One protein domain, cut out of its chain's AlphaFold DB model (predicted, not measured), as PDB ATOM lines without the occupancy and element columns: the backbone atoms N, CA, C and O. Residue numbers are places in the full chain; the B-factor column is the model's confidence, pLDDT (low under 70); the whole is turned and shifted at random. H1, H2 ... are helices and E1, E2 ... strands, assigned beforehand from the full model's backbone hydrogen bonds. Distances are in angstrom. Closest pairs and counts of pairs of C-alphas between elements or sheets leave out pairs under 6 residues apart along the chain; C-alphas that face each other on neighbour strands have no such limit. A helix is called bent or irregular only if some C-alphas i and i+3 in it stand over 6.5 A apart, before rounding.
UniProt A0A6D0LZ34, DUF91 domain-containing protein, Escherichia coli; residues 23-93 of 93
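What this domain is: This is residues 23 to 93 of the 93 residues of the protein "DUF91 domain-containing protein" of Escherichia coli (UniProt A0A6D0LZ34). A small, strongly twisted sheet of three strands makes the middle, its E1 and E2 a long hairpin with both strands bent, and the short E3 beside the later part of E2. Two separate helices pack on this sheet, H1 running along the strands and H2, with its residues 86 to 91, running across them; the two helices stay apart. The printed part has 71 residues, with two named helices and three named strands in the order H1, E1, E2, E3, H2. The sheet's order is E1, E2, E3, all antiparallel, and the class is mixed, helices and strands. The whole is compact, with a radius of gyration of the C-alphas of 12.2 A and spans of 33 by 28 by 19 A.

How they stand to each other: H1, residues 25 to 34, is on the sheet of E1, residues 44 to 52, E2, residues 56 to 63, and E3, residues 69 to 72, at a height over the sheet of 10.0 A. It lies over E2, where 6 of its C-alphas fall, and only just not over E1, where 2 fall. On the local plane H1 and E2 stand at 24 degrees, along the strands; their closest C-alphas, those of Glu 29 and Asp 59, are 7.7 A apart. E1, E2 and E3 form a meander, each strand the antiparallel neighbour of the one before. E1 bends by 75 degrees at residue 49, and E2 by 65 degrees at residue 59. In the hairpin E1 and E2, N 46 and O 61 are within hydrogen-bond range at 2.8 A, and N 52 and O 56 at 2.9 A. In the hairpin E2 and E3, N 70 and O 62 are within range at 2.8 A. H2, residues 82 to 91, is on the sheet at a height of 9.1 A and only just over E2, where 3 of its C-alphas fall. On the local plane H2 and E2 stand at 67 degrees, across the strands. The closest C-alphas of E3 and H2, those of Leu 71 and Ala 87, are 7.4 A apart. In H1 and H2 every O i to N i+4 pair is within hydrogen-bond range.

Where its parts are: H1 begins at C-alpha 25, (183.506, 134.065, 147.353), and is 14.2 A long. E1 measures 19.5 A and E2 19.9 A; E2 begins at C-alpha 56, (195.504, 135.416, 136.503). E3 measures 9.8 A. H2 is 14.5 A long and ends at C-alpha 91, (187.943, 135.253, 126.237).

The domain as a whole: The C-alphas farthest apart, those of Ala 23 and Asp 66, are 33.9 A from each other. The printed part has no cut, and no link is long. The pLDDT is under 70 at residues 53 to 55 and 78 to 93, and its mean over H2 is 59.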
ATOM      1  N   ALA A  23     179.333 134.908 153.192       87.06
ATOM      2  CA  ALA A  23     180.513 135.242 153.983       87.06
ATOM      3  C   ALA A  23     181.734 135.534 153.096       87.06
ATOM      4  O   ALA A  23     182.493 136.454 153.394       87.06
ATOM      5  N   SER A  24     181.902 134.792 151.998       88.81
ATOM      6  CA  SER A  24     183.019 134.942 151.062       88.81
ATOM      7  C   SER A  24     182.703 134.349 149.685       88.81
ATOM      8  O   SER A  24     181.755 133.575 149.539       88.81
ATOM      9  N   GLU A  25     183.525 134.689 148.688       89.31
ATOM     10  CA  GLU A  25     183.506 134.065 147.353       89.31
ATOM     11  C   GLU A  25     183.834 132.572 147.428       89.31
ATOM     12  O   GLU A  25     183.151 131.776 146.798       89.31
ATOM     13  N   GLN A  26     184.767 132.167 148.295       91.00
ATOM     14  CA  GLN A  26     185.118 130.753 148.480       91.00
ATOM     15  C   GLN A  26     183.942 129.923 149.016       91.00
ATOM     16  O   GLN A  26     183.818 128.739 148.712       91.00
ATOM     17  N   LEU A  27     183.062 130.524 149.829       92.62
ATOM     18  CA  LEU A  27     181.851 129.838 150.277       92.62
ATOM     19  C   LEU A  27     180.879 129.626 149.111       92.62
ATOM     20  O   LEU A  27     180.336 128.532 148.980       92.62
ATOM     21  N   LEU A  28     180.682 130.646 148.269       92.38
ATOM     22  CA  LEU A  28     179.842 130.541 147.074       92.38
ATOM     23  C   LEU A  28     180.398 129.500 146.096       92.38
ATOM     24  O   LEU A  28     179.655 128.651 145.616       92.38
ATOM     25  N   GLU A  29     181.704 129.522 145.863       93.94
ATOM     26  CA  GLU A  29     182.406 128.552 145.029       93.94
ATOM     27  C   GLU A  29     182.179 127.122 145.513       93.94
ATOM     28  O   GLU A  29     181.749 126.264 144.748       93.94
ATOM     29  N   LYS A  30     182.367 126.874 146.815       94.75
ATOM     30  CA  LYS A  30     182.116 125.560 147.412       94.75
ATOM     31  C   LYS A  30     180.662 125.115 147.249       94.75
ATOM     32  O   LYS A  30     180.413 123.927 147.059       94.75
ATOM     33  N   MET A  31     179.705 126.042 147.343       94.75
ATOM     34  CA  MET A  31     178.292 125.737 147.102       94.75
ATOM     35  C   MET A  31     178.059 125.315 145.648       94.75
ATOM     36  O   MET A  31     177.409 124.300 145.430       94.75
ATOM     37  N   ILE A  32     178.630 126.039 144.681       95.12
ATOM     38  CA  ILE A  32     178.504 125.741 143.245       95.12
ATOM     39  C   ILE A  32     179.202 124.426 142.880       95.12
ATOM     40  O   ILE A  32     178.655 123.634 142.125       95.12
ATOM     41  N   LEU A  33     180.383 124.148 143.435       94.88
ATOM     42  CA  LEU A  33     181.061 122.862 143.232       94.88
ATOM     43  C   LEU A  33     180.244 121.685 143.771       94.88
ATOM     44  O   LEU A  33     180.276 120.599 143.200       94.88
ATOM     45  N   ASN A  34     179.538 121.892 144.884       96.12
ATOM     46  CA  ASN A  34     178.667 120.876 145.460       96.12
ATOM     47  C   ASN A  34     177.367 120.711 144.661       96.12
ATOM     48  O   ASN A  34     176.836 119.606 144.595       96.12
ATOM     49  N   ASP A  35     176.850 121.798 144.089       96.19
ATOM     50  CA  ASP A  35     175.643 121.794 143.270       96.19
ATOM     51  C   ASP A  35     175.734 122.821 142.119       96.19
ATOM     52  O   ASP A  35     175.382 123.995 142.291       96.19
ATOM     53  N   PRO A  36     176.192 122.397 140.923       93.56
ATOM     54  CA  PRO A  36     176.325 123.283 139.765       93.56
ATOM     55  C   PRO A  36     174.994 123.836 139.240       93.56
ATOM     56  O   PRO A  36     174.992 124.856 138.546       93.56
ATOM     57  N   THR A  37     173.861 123.222 139.613       95.12
ATOM     58  CA  THR A  37     172.517 123.676 139.208       95.12
ATOM     59  C   THR A  37     172.183 125.067 139.748       95.12
ATOM     60  O   THR A  37     171.341 125.767 139.190       95.12
ATOM     61  N   ILE A  38     172.922 125.529 140.765       94.00
ATOM     62  CA  ILE A  38     172.900 126.919 141.239       94.00
ATOM     63  C   ILE A  38     173.157 127.911 140.090       94.00
ATOM     64  O   ILE A  38     172.595 129.008 140.101       94.00
ATOM     65  N   LEU A  39     174.004 127.549 139.120       93.12
ATOM     66  CA  LEU A  39     174.289 128.364 137.936       93.12
ATOM     67  C   LEU A  39     173.435 127.954 136.733       93.12
ATOM     68  O   LEU A  39     172.876 128.817 136.056       93.12
ATOM     69  N   SER A  40     173.382 126.655 136.432       93.62
ATOM     70  CA  SER A  40     172.663 126.104 135.280       93.62
ATOM     71  C   SER A  40     172.564 124.586 135.390       93.62
ATOM     72  O   SER A  40     173.552 123.920 135.689       93.62
ATOM     73  N   ASP A  41     171.407 124.026 135.042       94.06
ATOM     74  CA  ASP A  41     171.180 122.572 135.026       94.06
ATOM     75  C   ASP A  41     171.977 121.838 133.934       94.06
ATOM     76  O   ASP A  41     172.055 120.611 133.931       94.06
ATOM     77  N   GLN A  42     172.525 122.574 132.966       95.12
ATOM     78  CA  GLN A  42     173.141 122.007 131.763       95.12
ATOM     79  C   GLN A  42     174.651 122.220 131.687       95.12
ATOM     80  O   GLN A  42     175.290 121.731 130.757       95.12
ATOM     81  N   TRP A  43     175.231 122.974 132.619       95.81
ATOM     82  CA  TRP A  43     176.664 123.232 132.623       95.81
ATOM     83  C   TRP A  43     177.391 122.171 133.433       95.81
ATOM     84  O   TRP A  43     177.020 121.864 134.564       95.81
ATOM     85  N   MET A  44     178.467 121.638 132.865       95.44
ATOM     86  CA  MET A  44     179.361 120.723 133.561       95.44
ATOM     87  C   MET A  44     180.622 121.478 133.967       95.44
ATOM     88  O   MET A  44     181.333 121.984 133.101       95.44
ATOM     89  N   ILE A  45     180.907 121.554 135.270       95.94
ATOM     90  CA  ILE A  45     182.168 122.122 135.764       95.94
ATOM     91  C   ILE A  45     183.317 121.193 135.358       95.94
ATOM     92  O   ILE A  45     183.281 119.996 135.638       95.94
ATOM     93  N   ILE A  46     184.327 121.752 134.694       94.69
ATOM     94  CA  ILE A  46     185.502 121.034 134.183       94.69
ATOM     95  C   ILE A  46     186.825 121.545 134.766       94.69
ATOM     96  O   ILE A  46     187.848 120.894 134.579       94.69
ATOM     97  N   GLY A  47     186.817 122.677 135.472       93.06
ATOM     98  CA  GLY A  47     187.996 123.241 136.124       93.06
ATOM     99  C   GLY A  47     187.623 124.163 137.278       93.06
ATOM    100  O   GLY A  47     186.527 124.731 137.306       93.06
ATOM    101  N   HIS A  48     188.533 124.298 138.236       93.44
ATOM    102  CA  HIS A  48     188.344 125.129 139.422       93.44
ATOM    103  C   HIS A  48     189.680 125.698 139.886       93.44
ATOM    104  O   HIS A  48     190.622 124.946 140.141       93.44
ATOM    105  N   GLN A  49     189.723 127.019 140.066       89.50
ATOM    106  CA  GLN A  49     190.909 127.763 140.484       89.50
ATOM    107  C   GLN A  49     192.083 127.552 139.509       89.50
ATOM    108  O   GLN A  49     193.243 127.448 139.914       89.50
ATOM    109  N   GLU A  50     191.762 127.488 138.213       87.06
ATOM    110  CA  GLU A  50     192.711 127.218 137.135       87.06
ATOM    111  C   GLU A  50     193.575 128.447 136.854       87.06
ATOM    112  O   GLU A  50     193.077 129.566 136.694       87.06
ATOM    113  N   TYR A  51     194.887 128.243 136.769       82.75
ATOM    114  CA  TYR A  51     195.812 129.306 136.399       82.75
ATOM    115  C   TYR A  51     195.826 129.480 134.884       82.75
ATOM    116  O   TYR A  51     196.139 128.551 134.141       82.75
ATOM    117  N   THR A  52     195.546 130.696 134.425       76.06
ATOM    118  CA  THR A  52     195.909 131.099 133.065       76.06
ATOM    119  C   THR A  52     197.369 131.524 133.064       76.06
ATOM    120  O   THR A  52     197.838 132.090 134.051       76.06
ATOM    121  N   PHE A  53     198.084 131.245 131.972       68.81
ATOM    122  CA  PHE A  53     199.525 131.503 131.867       68.81
ATOM    123  C   PHE A  53     199.909 132.904 132.370       68.81
ATOM    124  O   PHE A  53     200.696 133.021 133.306       68.81
ATOM    125  N   ASP A  54     199.273 133.943 131.814       67.75
ATOM    126  CA  ASP A  54     199.701 135.332 132.027       67.75
ATOM    127  C   ASP A  54     198.588 136.250 132.571       67.75
ATOM    128  O   ASP A  54     198.843 137.419 132.859       67.75
ATOM    129  N   LYS A  55     197.341 135.763 132.690       65.38
ATOM    130  CA  LYS A  55     196.141 136.605 132.897       65.38
ATOM    131  C   LYS A  55     195.439 136.407 134.246       65.38
ATOM    132  O   LYS A  55     194.379 136.978 134.475       65.38
ATOM    133  N   GLY A  56     196.046 135.655 135.164       74.62
ATOM    134  CA  GLY A  56     195.504 135.416 136.503       74.62
ATOM    135  C   GLY A  56     194.801 134.067 136.642       74.62
ATOM    136  O   GLY A  56     195.074 133.124 135.898       74.62
ATOM    137  N   ARG A  57     193.940 133.949 137.652       85.25
ATOM    138  CA  ARG A  57     193.298 132.692 138.048       85.25
ATOM    139  C   ARG A  57     191.802 132.762 137.770       85.25
ATOM    140  O   ARG A  57     191.154 133.718 138.186       85.25
ATOM    141  N   ILE A  58     191.281 131.750 137.090       87.12
ATOM    142  CA  ILE A  58     189.852 131.568 136.830       87.12
ATOM    143  C   ILE A  58     189.246 130.842 138.028       87.12
ATOM    144  O   ILE A  58     189.755 129.788 138.412       87.12
ATOM    145  N   ASP A  59     188.154 131.362 138.592       90.75
ATOM    146  CA  ASP A  59     187.489 130.701 139.720       90.75
ATOM    147  C   ASP A  59     186.880 129.355 139.306       90.75
ATOM    148  O   ASP A  59     187.223 128.311 139.862       90.75
ATOM    149  N   LEU A  60     186.023 129.355 138.280       94.12
ATOM    150  CA  LEU A  60     185.382 128.148 137.760       94.12
ATOM    151  C   LEU A  60     185.373 128.138 136.226       94.12
ATOM    152  O   LEU A  60     185.111 129.151 135.572       94.12
ATOM    153  N   LEU A  61     185.612 126.961 135.651       94.25
ATOM    154  CA  LEU A  61     185.494 126.701 134.219       94.25
ATOM    155  C   LEU A  61     184.456 125.604 133.993       94.25
ATOM    156  O   LEU A  61     184.510 124.550 134.629       94.25
ATOM    157  N   ALA A  62     183.530 125.839 133.072       95.75
ATOM    158  CA  ALA A  62     182.485 124.895 132.716       95.75
ATOM    159  C   ALA A  62     182.371 124.713 131.199       95.75
ATOM    160  O   ALA A  62     182.871 125.518 130.415       95.75
ATOM    161  N   ILE A  63     181.689 123.647 130.791       96.25
ATOM    162  CA  ILE A  63     181.313 123.388 129.402       96.25
ATOM    163  C   ILE A  63     179.798 123.198 129.303       96.25
ATOM    164  O   ILE A  63     179.186 122.536 130.146       96.25
ATOM    165  N   ALA A  64     179.192 123.810 128.289       96.12
ATOM    166  CA  ALA A  64     177.776 123.670 127.964       96.12
ATOM    167  C   ALA A  64     177.544 122.559 126.910       96.12
ATOM    168  O   ALA A  64     178.497 122.116 126.261       96.12
ATOM    169  N   PRO A  65     176.295 122.085 126.704       96.31
ATOM    170  CA  PRO A  65     176.011 120.962 125.800       96.31
ATOM    171  C   PRO A  65     176.353 121.214 124.326       96.31
ATOM    172  O   PRO A  65     176.572 120.272 123.572       96.31
ATOM    173  N   ASP A  66     176.407 122.479 123.915       96.12
ATOM    174  CA  ASP A  66     176.815 122.926 122.580       96.12
ATOM    175  C   ASP A  66     178.345 123.041 122.422       96.12
ATOM    176  O   ASP A  66     178.825 123.582 121.429       96.12
ATOM    177  N   ALA A  67     179.103 122.521 123.395       93.50
ATOM    178  CA  ALA A  67     180.556 122.614 123.517       93.50
ATOM    179  C   ALA A  67     181.099 124.035 123.754       93.50
ATOM    180  O   ALA A  67     182.311 124.247 123.679       93.50
ATOM    181  N   SER A  68     180.240 124.996 124.103       94.56
ATOM    182  CA  SER A  68     180.690 126.318 124.535       94.56
ATOM    183  C   SER A  68     181.437 126.222 125.869       94.56
ATOM    184  O   SER A  68     180.932 125.645 126.836       94.56
ATOM    185  N   LEU A  69     182.628 126.823 125.938       93.12
ATOM    186  CA  LEU A  69     183.357 127.025 127.192       93.12
ATOM    187  C   LEU A  69     182.769 128.224 127.936       93.12
ATOM    188  O   LEU A  69     182.644 129.316 127.383       93.12
ATOM    189  N   ILE A  70     182.422 128.011 129.200       92.19
ATOM    190  CA  ILE A  70     181.825 129.010 130.078       92.19
ATOM    191  C   ILE A  70     182.818 129.325 131.186       92.19
ATOM    192  O   ILE A  70     183.193 128.459 131.976       92.19
ATOM    193  N   LEU A  71     183.230 130.585 131.244       91.50
ATOM    194  CA  LEU A  71     184.189 131.076 132.216       91.50
ATOM    195  C   LEU A  71     183.450 131.864 133.293       91.50
ATOM    196  O   LEU A  71     182.700 132.795 132.990       91.50
ATOM    197  N   ILE A  72     183.614 131.444 134.543       90.62
ATOM    198  CA  ILE A  72     182.816 131.917 135.670       90.62
ATOM    199  C   ILE A  72     183.761 132.576 136.671       90.62
ATOM    200  O   ILE A  72     184.618 131.922 137.260       90.62
ATOM    201  N   GLU A  73     183.564 133.874 136.872       89.50
ATOM    202  CA  GLU A  73     184.251 134.675 137.883       89.50
ATOM    203  C   GLU A  73     183.265 134.991 139.010       89.50
ATOM    204  O   GLU A  73     182.179 135.533 138.763       89.50
ATOM    205  N   LEU A  74     183.622 134.666 140.251       88.75
ATOM    206  CA  LEU A  74     182.738 134.847 141.395       88.75
ATOM    207  C   LEU A  74     183.026 136.177 142.087       88.75
ATOM    208  O   LEU A  74     184.173 136.585 142.286       88.75
ATOM    209  N   LYS A  75     181.949 136.877 142.458       84.50
ATOM    210  CA  LYS A  75     182.018 138.126 143.220       84.50
ATOM    211  C   LYS A  75     180.953 138.164 144.305       84.50
ATOM    212  O   LYS A  75     179.775 137.923 144.042       84.50
ATOM    213  N   ARG A  76     181.364 138.472 145.537       79.44
ATOM    214  CA  ARG A  76     180.449 138.551 146.695       79.44
ATOM    215  C   ARG A  76     179.578 139.812 146.680       79.44
ATOM    216  O   ARG A  76     178.445 139.781 147.152       79.44
ATOM    217  N   ASP A  77     180.124 140.917 146.182       73.75
ATOM    218  CA  ASP A  77     179.490 142.237 146.172       73.75
ATOM    219  C   ASP A  77     179.243 142.729 144.737       73.75
ATOM    220  O   ASP A  77     179.682 142.120 143.761       73.75
ATOM    221  N   ARG A  78     178.532 143.857 144.600       61.12
ATOM    222  CA  ARG A  78     178.306 144.505 143.301       61.12
ATOM    223  C   ARG A  78     179.640 144.755 142.597       61.12
ATOM    224  O   ARG A  78     180.523 145.405 143.148       61.12
ATOM    225  N   THR A  79     179.740 144.277 141.366       52.28
ATOM    226  CA  THR A  79     180.954 144.357 140.567       52.28
ATOM    227  C   THR A  79     181.183 145.783 140.053       52.28
ATOM    228  O   THR A  79     180.291 146.370 139.430       52.28
ATOM    229  N   PRO A  80     182.364 146.384 140.286       53.34
ATOM    230  CA  PRO A  80     182.843 147.475 139.454       53.34
ATOM    231  C   PRO A  80     183.040 146.974 138.017       53.34
ATOM    232  O   PRO A  80     183.167 145.776 137.760       53.34
ATOM    233  N   ARG A  81     183.123 147.911 137.073       52.34
ATOM    234  CA  ARG A  81     183.332 147.683 135.630       52.34
ATOM    235  C   ARG A  81     184.554 146.795 135.291       52.34
ATOM    236  O   ARG A  81     184.640 146.298 134.174       52.34
ATOM    237  N   GLU A  82     185.450 146.568 136.251       55.88
ATOM    238  CA  GLU A  82     186.658 145.729 136.167       55.88
ATOM    239  C   GLU A  82     186.373 144.243 135.873       55.88
ATOM    240  O   GLU A  82     187.154 143.609 135.170       55.88
ATOM    241  N   VAL A  83     185.224 143.690 136.284       56.19
ATOM    242  CA  VAL A  83     184.909 142.256 136.068       56.19
ATOM    243  C   VAL A  83     184.645 141.919 134.597       56.19
ATOM    244  O   VAL A  83     184.973 140.831 134.132       56.19
ATOM    245  N   VAL A  84     184.103 142.870 133.829       59.91
ATOM    246  CA  VAL A  84     183.904 142.691 132.381       59.91
ATOM    247  C   VAL A  84     185.244 142.698 131.646       59.91
ATOM    248  O   VAL A  84     185.417 141.930 130.705       59.91
ATOM    249  N   ALA A  85     186.194 143.536 132.080       60.12
ATOM    250  CA  ALA A  85     187.532 143.572 131.494       60.12
ATOM    251  C   ALA A  85     188.256 142.235 131.712       60.12
ATOM    252  O   ALA A  85     188.729 141.654 130.745       60.12
ATOM    253  N   GLN A  86     188.208 141.683 132.928       59.28
ATOM    254  CA  GLN A  86     188.827 140.393 133.246       59.28
ATOM    255  C   GLN A  86     188.203 139.222 132.458       59.28
ATOM    256  O   GLN A  86     188.920 138.376 131.930       59.28
ATOM    257  N   ALA A  87     186.873 139.190 132.298       60.66
ATOM    258  CA  ALA A  87     186.210 138.170 131.477       60.66
ATOM    259  C   ALA A  87     186.597 138.263 129.986       60.66
ATOM    260  O   ALA A  87     186.801 137.238 129.333       60.66
ATOM    261  N   LEU A  88     186.737 139.481 129.447       61.09
ATOM    262  CA  LEU A  88     187.220 139.710 128.079       61.09
ATOM    263  C   LEU A  88     188.710 139.382 127.931       61.09
ATOM    264  O   LEU A  88     189.125 138.856 126.897       61.09
ATOM    265  N   ASP A  89     189.514 139.642 128.959       60.59
ATOM    266  CA  ASP A  89     190.919 139.260 128.977       60.59
ATOM    267  C   ASP A  89     191.049 137.739 128.871       60.59
ATOM    268  O   ASP A  89     191.867 137.264 128.087       60.59
ATOM    269  N   TYR A  90     190.198 136.958 129.534       57.28
ATOM    270  CA  TYR A  90     190.201 135.506 129.356       57.28
ATOM    271  C   TYR A  90     189.663 135.049 127.994       57.28
ATOM    272  O   TYR A  90     190.265 134.183 127.368       57.28
ATOM    273  N   ALA A  91     188.567 135.640 127.509       62.09
ATOM    274  CA  ALA A  91     187.943 135.253 126.237       62.09
ATOM    275  C   ALA A  91     188.727 135.688 124.982       62.09
ATOM    276  O   ALA A  91     188.415 135.253 123.877       62.09
ATOM    277  N   SER A  92     189.704 136.585 125.134       61.22
ATOM    278  CA  SER A  92     190.584 137.056 124.051       61.22
ATOM    279  C   SER A  92     191.811 136.173 123.818       61.22
ATOM    280  O   SER A  92     192.680 136.545 123.026       61.22
ATOM    281  N   TRP A  93     191.914 135.058 124.539       51.12
ATOM    282  CA  TRP A  93     192.920 134.032 124.301       51.12
ATOM    283  C   TRP A  93     192.386 132.957 123.352       51.12
ATOM    284  O   TRP A  93     191.215 132.552 123.523       51.12
TER     285      TRP A  93